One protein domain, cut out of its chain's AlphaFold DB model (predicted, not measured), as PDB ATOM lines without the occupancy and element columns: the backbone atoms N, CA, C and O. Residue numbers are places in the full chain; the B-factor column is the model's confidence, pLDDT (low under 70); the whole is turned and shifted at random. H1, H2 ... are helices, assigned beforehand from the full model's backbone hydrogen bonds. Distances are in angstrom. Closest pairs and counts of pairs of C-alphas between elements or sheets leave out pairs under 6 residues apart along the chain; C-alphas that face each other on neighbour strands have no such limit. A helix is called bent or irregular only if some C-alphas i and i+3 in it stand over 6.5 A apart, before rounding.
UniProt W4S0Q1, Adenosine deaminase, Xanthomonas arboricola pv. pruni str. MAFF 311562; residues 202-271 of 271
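AT A GLANCE: This is residues 202 to 271 of the 271 residues of the protein "Adenosine deaminase" of Xanthomonas arboricola pv. pruni str. MAFF 311562 (UniProt W4S0Q1). This is a long helix with a small head at one end: the first part of H3 belongs to the head, where the short helices H1 and H2 and the unnamed residues 202 to 214 also lie, and residues 252 to 271 stick out from it as a free arm. Within the head H1 runs nearly parallel to the long helix with a gap between them, and H2 turns steeply from both at the end where H3 begins. The printed part has 70 residues with three named helices, in the order H1, H2, H3, and no named strand; the class is all helix, with 47 residues in the helices. The whole is only just loose, close to extended, with a radius of gyration of the C-alphas of 16.4 A, and it spans 55 by 22 by 19 A, the arm making the length.

HOW THE PARTS SIT: The printed part opens with residues 202 to 214, 13 residues with no named element, whose C-alphas lie 11 to 20 A from the mean of the C-alphas. H1, residues 215 to 223, follows, and it touches H2, residues 228 to 235, with 7 pairs of C-alphas within 8 A. Their closest C-alphas are those of Cys 217 and Cys 230, 4.6 A apart. These two helices run opposite ways at a steep tilt of 67 degrees, only just short of about perpendicular. H2 and H3, residues 238 to 267, touch only at the corner by their link, and H3 touches H2 with residues 240 to 244 alone. The closest C-alphas of H2 and H3 are those of Arg 234 and Arg 241, 4.8 A apart, and the two helices run opposite ways at a steep tilt of 66 degrees. H1 and H3 are close but not clearly touching, their closest C-alphas being those of Leu 221 and Glu 247, 7.9 A apart. They run the same way at a shallow tilt of 14 degrees, with their centres 17.3 A apart. In H2 and H3 every backbone O i to N i+4 pair is within hydrogen-bond range, while in H1 it is 3 of 5.

IN THESE COORDINATES: C-alpha 202 stands at (0.443, -2.951, 96.175). H1 runs from Gln 215, with its C-alpha at (-14.749, -11.372, 88.622), to Arg 223, 13.7 A from first to last C-alpha. It is irregular: C-alphas 216 and 219 are 7.7 A apart, where about 5 A is the distance in a regular helix, and its line is a rough one. H2 runs from Ala 228 to Gln 235, 10.6 A from first to last C-alpha. H3, the longest helix with 30 residues, runs 43.6 A from Glu 238, with its C-alpha at (-4.316, 0.455, 95.367), to Asn 267, with its C-alpha at (-20.760, 20.317, 60.207).

THE WHOLE: The two C-alphas farthest apart are those of Gly 236 and Arg 271, 55.4 A. Residues 252 to 271, of which 252 to 267 belong to H3, stand free. Without them the body has 50 residues, spans 26 by 23 by 20 A and has a radius of gyration of 9.7 A. The printed part has no cut, and both links, H1 to H2 with 4 residues and H2 to H3 with 2, are tight. The mean pLDDT of the printed part is 88.0; residue 262 and residues 264 to 271 are under 70, and Arg 271 is the chain's last residue.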
ATOM      1  N   PRO A 202       0.965  -1.865  95.362       93.62
ATOM      2  CA  PRO A 202       0.443  -2.951  96.175       93.62
ATOM      3  C   PRO A 202      -0.995  -3.321  95.786       93.62
ATOM      4  O   PRO A 202      -1.770  -2.509  95.269       93.62
ATOM      5  N   GLY A 203      -1.365  -4.558  96.117       94.94
ATOM      6  CA  GLY A 203      -2.717  -5.082  95.949       94.94
ATOM      7  C   GLY A 203      -2.932  -5.876  94.660       94.94
ATOM      8  O   GLY A 203      -2.137  -5.849  93.718       94.94
ATOM      9  N   THR A 204      -4.038  -6.617  94.643       95.81
ATOM     10  CA  THR A 204      -4.453  -7.459  93.516       95.81
ATOM     11  C   THR A 204      -4.784  -6.612  92.291       95.81
ATOM     12  O   THR A 204      -5.470  -5.597  92.401       95.81
ATOM     13  N   SER A 205      -4.318  -7.032  91.118       96.56
ATOM     14  CA  SER A 205      -4.641  -6.378  89.846       96.56
ATOM     15  C   SER A 205      -6.121  -6.556  89.480       96.56
ATOM     16  O   SER A 205      -6.710  -7.606  89.728       96.56
ATOM     17  N   LEU A 206      -6.711  -5.533  88.862       96.56
ATOM     18  CA  LEU A 206      -8.021  -5.576  88.213       96.56
ATOM     19  C   LEU A 206      -8.015  -6.468  86.968       96.56
ATOM     20  O   LEU A 206      -9.051  -7.029  86.637       96.56
ATOM     21  N   TRP A 207      -6.870  -6.585  86.300       94.44
ATOM     22  CA  TRP A 207      -6.673  -7.385  85.092       94.44
ATOM     23  C   TRP A 207      -5.754  -8.570  85.391       94.44
ATOM     24  O   TRP A 207      -4.730  -8.386  86.059       94.44
ATOM     25  N   ASP A 208      -6.097  -9.759  84.906       90.38
ATOM     26  CA  ASP A 208      -5.187 -10.905  84.904       90.38
ATOM     27  C   ASP A 208      -4.223 -10.880  83.697       90.38
ATOM     28  O   ASP A 208      -4.239  -9.957  82.877       90.38
ATOM     29  N   ALA A 209      -3.351 -11.889  83.611       83.12
ATOM     30  CA  ALA A 209      -2.352 -12.040  82.550       83.12
ATOM     31  C   ALA A 209      -2.957 -12.213  81.144       83.12
ATOM     32  O   ALA A 209      -2.314 -11.876  80.148       83.12
ATOM     33  N   ASP A 210      -4.184 -12.728  81.067       84.19
ATOM     34  CA  ASP A 210      -4.912 -12.975  79.823       84.19
ATOM     35  C   ASP A 210      -5.817 -11.787  79.444       84.19
ATOM     36  O   ASP A 210      -6.486 -11.810  78.411       84.19
ATOM     37  N   GLY A 211      -5.812 -10.719  80.251       85.19
ATOM     38  CA  GLY A 211      -6.609  -9.516  80.035       85.19
ATOM     39  C   GLY A 211      -8.053  -9.633  80.519       85.19
ATOM     40  O   GLY A 211      -8.873  -8.770  80.193       85.19
ATOM     41  N   ASN A 212      -8.391 -10.653  81.310       91.12
ATOM     42  CA  ASN A 212      -9.712 -10.749  81.918       91.12
ATOM     43  C   ASN A 212      -9.797  -9.846  83.146       91.12
ATOM     44  O   ASN A 212      -8.871  -9.745  83.954       91.12
ATOM     45  N   ALA A 213     -10.947  -9.198  83.303       93.94
ATOM     46  CA  ALA A 213     -11.238  -8.430  84.500       93.94
ATOM     47  C   ALA A 213     -11.472  -9.352  85.703       93.94
ATOM     48  O   ALA A 213     -12.098 -10.409  85.585       93.94
ATOM     49  N   ALA A 214     -11.073  -8.893  86.888       94.94
ATOM     50  CA  ALA A 214     -11.411  -9.526  88.151       94.94
ATOM     51  C   ALA A 214     -12.926  -9.755  88.227       94.94
ATOM     52  O   ALA A 214     -13.715  -8.840  87.973       94.94
ATOM     53  N   GLN A 215     -13.340 -10.962  88.620       94.31
ATOM     54  CA  GLN A 215     -14.749 -11.372  88.622       94.31
ATOM     55  C   GLN A 215     -15.654 -10.385  89.378       94.31
ATOM     56  O   GLN A 215     -16.767 -10.103  88.940       94.31
ATOM     57  N   ALA A 216     -15.153  -9.806  90.475       94.50
ATOM     58  CA  ALA A 216     -15.865  -8.806  91.273       94.50
ATOM     59  C   ALA A 216     -16.184  -7.501  90.513       94.50
ATOM     60  O   ALA A 216     -17.084  -6.770  90.919       94.50
ATOM     61  N   CYS A 217     -15.456  -7.208  89.432       94.88
ATOM     62  CA  CYS A 217     -15.552  -5.977  88.647       94.88
ATOM     63  C   CYS A 217     -15.949  -6.190  87.179       94.88
ATOM     64  O   CYS A 217     -16.237  -5.207  86.502       94.88
ATOM     65  N   ALA A 218     -16.000  -7.429  86.675       93.06
ATOM     66  CA  ALA A 218     -16.257  -7.712  85.260       93.06
ATOM     67  C   ALA A 218     -17.579  -7.103  84.751       93.06
ATOM     68  O   ALA A 218     -17.589  -6.395  83.744       93.06
ATOM     69  N   THR A 219     -18.683  -7.305  85.479       93.00
ATOM     70  CA  THR A 219     -19.994  -6.727  85.128       93.00
ATOM     71  C   THR A 219     -19.988  -5.203  85.202       93.00
ATOM     72  O   THR A 219     -20.530  -4.540  84.319       93.00
ATOM     73  N   ALA A 220     -19.355  -4.653  86.241       93.75
ATOM     74  CA  ALA A 220     -19.285  -3.218  86.484       93.75
ATOM     75  C   ALA A 220     -18.515  -2.500  85.360       93.75
ATOM     76  O   ALA A 220     -18.968  -1.473  84.866       93.75
ATOM     77  N   LEU A 221     -17.411  -3.088  84.882       92.25
ATOM     78  CA  LEU A 221     -16.660  -2.582  83.726       92.25
ATOM     79  C   LEU A 221     -17.482  -2.623  82.434       92.25
ATOM     80  O   LEU A 221     -17.480  -1.657  81.683       92.25
ATOM     81  N   GLN A 222     -18.205  -3.718  82.175       89.12
ATOM     82  CA  GLN A 222     -19.014  -3.858  80.957       89.12
ATOM     83  C   GLN A 222     -20.192  -2.883  80.899       89.12
ATOM     84  O   GLN A 222     -20.575  -2.442  79.819       89.12
ATOM     85  N   ARG A 223     -20.805  -2.591  82.049       91.06
ATOM     86  CA  ARG A 223     -21.978  -1.712  82.150       91.06
ATOM     87  C   ARG A 223     -21.626  -0.274  82.507       91.06
ATOM     88  O   ARG A 223     -22.532   0.547  82.609       91.06
ATOM     89  N   GLU A 224     -20.344  -0.001  82.731       88.44
ATOM     90  CA  GLU A 224     -19.841   1.268  83.253       88.44
ATOM     91  C   GLU A 224     -20.574   1.719  84.530       88.44
ATOM     92  O   GLU A 224     -20.866   2.898  84.738       88.44
ATOM     93  N   THR A 225     -20.896   0.758  85.396       91.38
ATOM     94  CA  THR A 225     -21.504   1.001  86.707       91.38
ATOM     95  C   THR A 225     -20.463   0.877  87.805       91.38
ATOM     96  O   THR A 225     -19.383   0.330  87.607       91.38
ATOM     97  N   ASP A 226     -20.785   1.369  88.997       89.38
ATOM     98  CA  ASP A 226     -19.974   1.119  90.181       89.38
ATOM     99  C   ASP A 226     -20.758   0.226  91.142       89.38
ATOM    100  O   ASP A 226     -21.628   0.679  91.892       89.38
ATOM    101  N   ASP A 227     -20.487  -1.074  91.086       92.44
ATOM    102  CA  ASP A 227     -21.196  -2.068  91.885       92.44
ATOM    103  C   ASP A 227     -20.529  -2.231  93.259       92.44
ATOM    104  O   ASP A 227     -19.316  -2.071  93.417       92.44
ATOM    105  N   ALA A 228     -21.308  -2.601  94.282       95.06
ATOM    106  CA  ALA A 228     -20.797  -2.732  95.650       95.06
ATOM    107  C   ALA A 228     -19.642  -3.746  95.769       95.06
ATOM    108  O   ALA A 228     -18.672  -3.483  96.481       95.06
ATOM    109  N   ALA A 229     -19.714  -4.862  95.035       94.12
ATOM    110  CA  ALA A 229     -18.659  -5.876  95.007       94.12
ATOM    111  C   ALA A 229     -17.347  -5.327  94.423       94.12
ATOM    112  O   ALA A 229     -16.280  -5.519  95.008       94.12
ATOM    113  N   CYS A 230     -17.424  -4.580  93.317       95.38
ATOM    114  CA  CYS A 230     -16.243  -3.977  92.712       95.38
ATOM    115  C   CYS A 230     -15.656  -2.865  93.591       95.38
ATOM    116  O   CYS A 230     -14.439  -2.791  93.753       95.38
ATOM    117  N   ARG A 231     -16.490  -2.029  94.229       96.00
ATOM    118  CA  ARG A 231     -16.011  -1.050  95.221       96.00
ATOM    119  C   ARG A 231     -15.223  -1.707  96.345       96.00
ATOM    120  O   ARG A 231     -14.128  -1.246  96.651       96.00
ATOM    121  N   ALA A 232     -15.761  -2.773  96.936       95.69
ATOM    122  CA  ALA A 232     -15.094  -3.489  98.019       95.69
ATOM    123  C   ALA A 232     -13.742  -4.070  97.565       95.69
ATOM    124  O   ALA A 232     -12.741  -3.907  98.259       95.69
ATOM    125  N   PHE A 233     -13.684  -4.660  96.365       95.75
ATOM    126  CA  PHE A 233     -12.434  -5.145  95.770       95.75
ATOM    127  C   PHE A 233     -11.388  -4.027  95.617       95.75
ATOM    128  O   PHE A 233     -10.240  -4.180  96.035       95.75
ATOM    129  N   ARG A 234     -11.791  -2.873  95.072       96.12
ATOM    130  CA  ARG A 234     -10.895  -1.729  94.834       96.12
ATOM    131  C   ARG A 234     -10.448  -1.029  96.119       96.12
ATOM    132  O   ARG A 234      -9.365  -0.459  96.142       96.12
ATOM    133  N   GLN A 235     -11.239  -1.072  97.192       95.50
ATOM    134  CA  GLN A 235     -10.839  -0.517  98.492       95.50
ATOM    135  C   GLN A 235      -9.658  -1.279  99.115       95.50
ATOM    136  O   GLN A 235      -8.839  -0.669  99.795       95.50
ATOM    137  N   GLY A 236      -9.543  -2.585  98.850       94.56
ATOM    138  CA  GLY A 236      -8.441  -3.424  99.332       94.56
ATOM    139  C   GLY A 236      -7.198  -3.450  98.436       94.56
ATOM    140  O   GLY A 236      -6.231  -4.131  98.773       94.56
ATOM    141  N   SER A 237      -7.201  -2.756  97.292       97.19
ATOM    142  CA  SER A 237      -6.095  -2.790  96.330       97.19
ATOM    143  C   SER A 237      -5.865  -1.427  95.680       97.19
ATOM    144  O   SER A 237      -6.662  -0.959  94.863       97.19
ATOM    145  N   GLU A 238      -4.726  -0.803  95.996       96.44
ATOM    146  CA  GLU A 238      -4.316   0.455  95.367       96.44
ATOM    147  C   GLU A 238      -4.162   0.295  93.851       96.44
ATOM    148  O   GLU A 238      -4.639   1.142  93.089       96.44
ATOM    149  N   LYS A 239      -3.566  -0.823  93.416       97.62
ATOM    150  CA  LYS A 239      -3.429  -1.171  92.002       97.62
ATOM    151  C   LYS A 239      -4.787  -1.233  91.296       97.62
ATOM    152  O   LYS A 239      -4.977  -0.541  90.297       97.62
ATOM    153  N   ALA A 240      -5.753  -1.978  91.839       97.50
ATOM    154  CA  ALA A 240      -7.080  -2.094  91.232       97.50
ATOM    155  C   ALA A 240      -7.837  -0.760  91.204       97.50
ATOM    156  O   ALA A 240      -8.547  -0.468  90.241       97.50
ATOM    157  N   ARG A 241      -7.685   0.069  92.244       97.56
ATOM    158  CA  ARG A 241      -8.286   1.407  92.294       97.56
ATOM    159  C   ARG A 241      -7.784   2.287  91.149       97.56
ATOM    160  O   ARG A 241      -8.598   2.926  90.487       97.56
ATOM    161  N   LEU A 242      -6.472   2.314  90.914       98.06
ATOM    162  CA  LEU A 242      -5.876   3.105  89.834       98.06
ATOM    163  C   LEU A 242      -6.195   2.531  88.450       98.06
ATOM    164  O   LEU A 242      -6.487   3.296  87.537       98.06
ATOM    165  N   GLN A 243      -6.221   1.206  88.296       97.81
ATOM    166  CA  GLN A 243      -6.642   0.576  87.040       97.81
ATOM    167  C   GLN A 243      -8.102   0.893  86.709       97.81
ATOM    168  O   GLN A 243      -8.412   1.201  85.566       97.81
ATOM    169  N   TRP A 244      -8.994   0.899  87.699       97.06
ATOM    170  CA  TRP A 244     -10.378   1.321  87.488       97.06
ATOM    171  C   TRP A 244     -10.490   2.789  87.071       97.06
ATOM    172  O   TRP A 244     -11.290   3.123  86.195       97.06
ATOM    173  N   GLN A 245      -9.715   3.673  87.709       96.81
ATOM    174  CA  GLN A 245      -9.680   5.082  87.320       96.81
ATOM    175  C   GLN A 245      -9.258   5.218  85.855       96.81
ATOM    176  O   GLN A 245      -9.955   5.880  85.095       96.81
ATOM    177  N   LEU A 246      -8.204   4.505  85.443       97.12
ATOM    178  CA  LEU A 246      -7.759   4.473  84.051       97.12
ATOM    179  C   LEU A 246      -8.878   4.031  83.094       97.12
ATOM    180  O   LEU A 246      -9.079   4.676  82.071       97.12
ATOM    181  N   GLU A 247      -9.636   2.976  83.409       96.31
ATOM    182  CA  GLU A 247     -10.759   2.553  82.552       96.31
ATOM    183  C   GLU A 247     -11.872   3.604  82.476       96.31
ATOM    184  O   GLU A 247     -12.441   3.823  81.408       96.31
ATOM    185  N   THR A 248     -12.152   4.288  83.588       94.88
ATOM    186  CA  THR A 248     -13.132   5.384  83.631       94.88
ATOM    187  C   THR A 248     -12.681   6.551  82.745       94.88
ATOM    188  O   THR A 248     -13.470   7.065  81.949       94.88
ATOM    189  N   ASP A 249     -11.403   6.925  82.836       95.88
ATOM    190  CA  ASP A 249     -10.799   8.007  82.052       95.88
ATOM    191  C   ASP A 249     -10.763   7.658  80.557       95.88
ATOM    192  O   ASP A 249     -11.100   8.489  79.713       95.88
ATOM    193  N   LEU A 250     -10.424   6.410  80.219       95.19
ATOM    194  CA  LEU A 250     -10.433   5.907  78.845       95.19
ATOM    195  C   LEU A 250     -11.844   5.926  78.249       95.19
ATOM    196  O   LEU A 250     -12.024   6.444  77.149       95.19
ATOM    197  N   ALA A 251     -12.852   5.442  78.980       94.00
ATOM    198  CA  ALA A 251     -14.240   5.472  78.520       94.00
ATOM    199  C   ALA A 251     -14.733   6.915  78.296       94.00
ATOM    200  O   ALA A 251     -15.413   7.216  77.311       94.00
ATOM    201  N   GLN A 252     -14.358   7.848  79.180       94.06
ATOM    202  CA  GLN A 252     -14.664   9.268  79.007       94.06
ATOM    203  C   GLN A 252     -13.959   9.871  77.781       94.06
ATOM    204  O   GLN A 252     -14.583  10.623  77.021       94.06
ATOM    205  N   TYR A 253     -12.684   9.549  77.578       93.50
ATOM    206  CA  TYR A 253     -11.910   9.984  76.418       93.50
ATOM    207  C   TYR A 253     -12.537   9.489  75.107       93.50
ATOM    208  O   TYR A 253     -12.815  10.290  74.212       93.50
ATOM    209  N   GLU A 254     -12.861   8.198  75.025       94.19
ATOM    210  CA  GLU A 254     -13.477   7.566  73.853       94.19
ATOM    211  C   GLU A 254     -14.846   8.184  73.532       94.19
ATOM    212  O   GLU A 254     -15.112   8.541  72.382       94.19
ATOM    213  N   ARG A 255     -15.693   8.423  74.545       92.31
ATOM    214  CA  ARG A 255     -16.960   9.153  74.362       92.31
ATOM    215  C   ARG A 255     -16.749  10.556  73.804       92.31
ATOM    216  O   ARG A 255     -17.496  10.985  72.926       92.31
ATOM    217  N   THR A 256     -15.751  11.274  74.314       93.00
ATOM    218  CA  THR A 256     -15.457  12.648  73.885       93.00
ATOM    219  C   THR A 256     -15.017  12.679  72.421       93.00
ATOM    220  O   THR A 256     -15.489  13.524  71.658       93.00
ATOM    221  N   LEU A 257     -14.187  11.721  71.995       89.25
ATOM    222  CA  LEU A 257     -13.787  11.571  70.595       89.25
ATOM    223  C   LEU A 257     -14.973  11.255  69.679       89.25
ATOM    224  O   LEU A 257     -15.124  11.901  68.641       89.25
ATOM    225  N   LEU A 258     -15.841  10.316  70.067       78.69
ATOM    226  CA  LEU A 258     -17.040   9.976  69.293       78.69
ATOM    227  C   LEU A 258     -17.967  11.188  69.129       78.69
ATOM    228  O   LEU A 258     -18.465  11.453  68.035       78.69
ATOM    229  N   GLN A 259     -18.157  11.973  70.192       83.31
ATOM    230  CA  GLN A 259     -18.945  13.207  70.140       83.31
ATOM    231  C   GLN A 259     -18.299  14.274  69.244       83.31
ATOM    232  O   GLN A 259     -19.003  14.951  68.492       83.31
ATOM    233  N   ALA A 260     -16.975  14.433  69.295       79.62
ATOM    234  CA  ALA A 260     -16.247  15.369  68.441       79.62
ATOM    235  C   ALA A 260     -16.321  14.970  66.955       79.62
ATOM    236  O   ALA A 260     -16.608  15.819  66.108       79.62
ATOM    237  N   GLY A 261     -16.148  13.682  66.643       74.94
ATOM    238  CA  GLY A 261     -16.289  13.140  65.288       74.94
ATOM    239  C   GLY A 261     -17.714  13.269  64.741       74.94
ATOM    240  O   GLY A 261     -17.903  13.651  63.583       74.94
ATOM    241  N   ALA A 262     -18.732  13.055  65.583       69.12
ATOM    242  CA  ALA A 262     -20.131  13.277  65.215       69.12
ATOM    243  C   ALA A 262     -20.416  14.756  64.896       69.12
ATOM    244  O   ALA A 262     -21.092  15.057  63.913       69.12
ATOM    245  N   ARG A 263     -19.850  15.695  65.670       70.69
ATOM    246  CA  ARG A 263     -19.961  17.144  65.407       70.69
ATOM    247  C   ARG A 263     -19.249  17.566  64.122       70.69
ATOM    248  O   ARG A 263     -19.794  18.368  63.371       70.69
ATOM    249  N   GLN A 264     -18.057  17.032  63.848       66.19
ATOM    250  CA  GLN A 264     -17.343  17.302  62.593       66.19
ATOM    251  C   GLN A 264     -18.097  16.753  61.376       66.19
ATOM    252  O   GLN A 264     -18.203  17.449  60.370       66.19
ATOM    253  N   SER A 265     -18.692  15.563  61.488       63.97
ATOM    254  CA  SER A 265     -19.514  14.966  60.425       63.97
ATOM    255  C   SER A 265     -20.805  15.758  60.179       63.97
ATOM    256  O   SER A 265     -21.172  15.999  59.033       63.97
ATOM    257  N   ALA A 266     -21.461  16.235  61.242       60.38
ATOM    258  CA  ALA A 266     -22.652  17.081  61.140       60.38
ATOM    259  C   ALA A 266     -22.356  18.457  60.512       60.38
ATOM    260  O   ALA A 266     -23.156  18.958  59.726       60.38
ATOM    261  N   ASN A 267     -21.191  19.046  60.801       64.19
ATOM    262  CA  ASN A 267     -20.760  20.317  60.207       64.19
ATOM    263  C   ASN A 267     -20.163  20.163  58.792       64.19
ATOM    264  O   ASN A 267     -20.032  21.154  58.077       64.19
ATOM    265  N   GLY A 268     -19.800  18.944  58.381       54.91
ATOM    266  CA  GLY A 268     -19.285  18.621  57.046       54.91
ATOM    267  C   GLY A 268     -20.363  18.386  55.979       54.91
ATOM    268  O   GLY A 268     -20.031  18.328  54.803       54.91
ATOM    269  N   LEU A 269     -21.644  18.298  56.363       49.41
ATOM    270  CA  LEU A 269     -22.796  18.124  55.458       49.41
ATOM    271  C   LEU A 269     -23.309  19.439  54.825       49.41
ATOM    272  O   LEU A 269     -24.355  19.446  54.184       49.41
ATOM    273  N   TYR A 270     -22.566  20.541  54.975       45.84
ATOM    274  CA  TYR A 270     -22.807  21.833  54.311       45.84
ATOM    275  C   TYR A 270     -21.617  22.254  53.428       45.84
ATOM    276  O   TYR A 270     -21.104  23.370  53.546       45.84
ATOM    277  N   ARG A 271     -21.151  21.364  52.545       40.88
ATOM    278  CA  ARG A 271     -20.296  21.715  51.401       40.88
ATOM    279  C   ARG A 271     -20.691  20.930  50.165       40.88
ATOM    280  O   ARG A 271     -20.926  19.712  50.310       40.88
TER     281      ARG A 271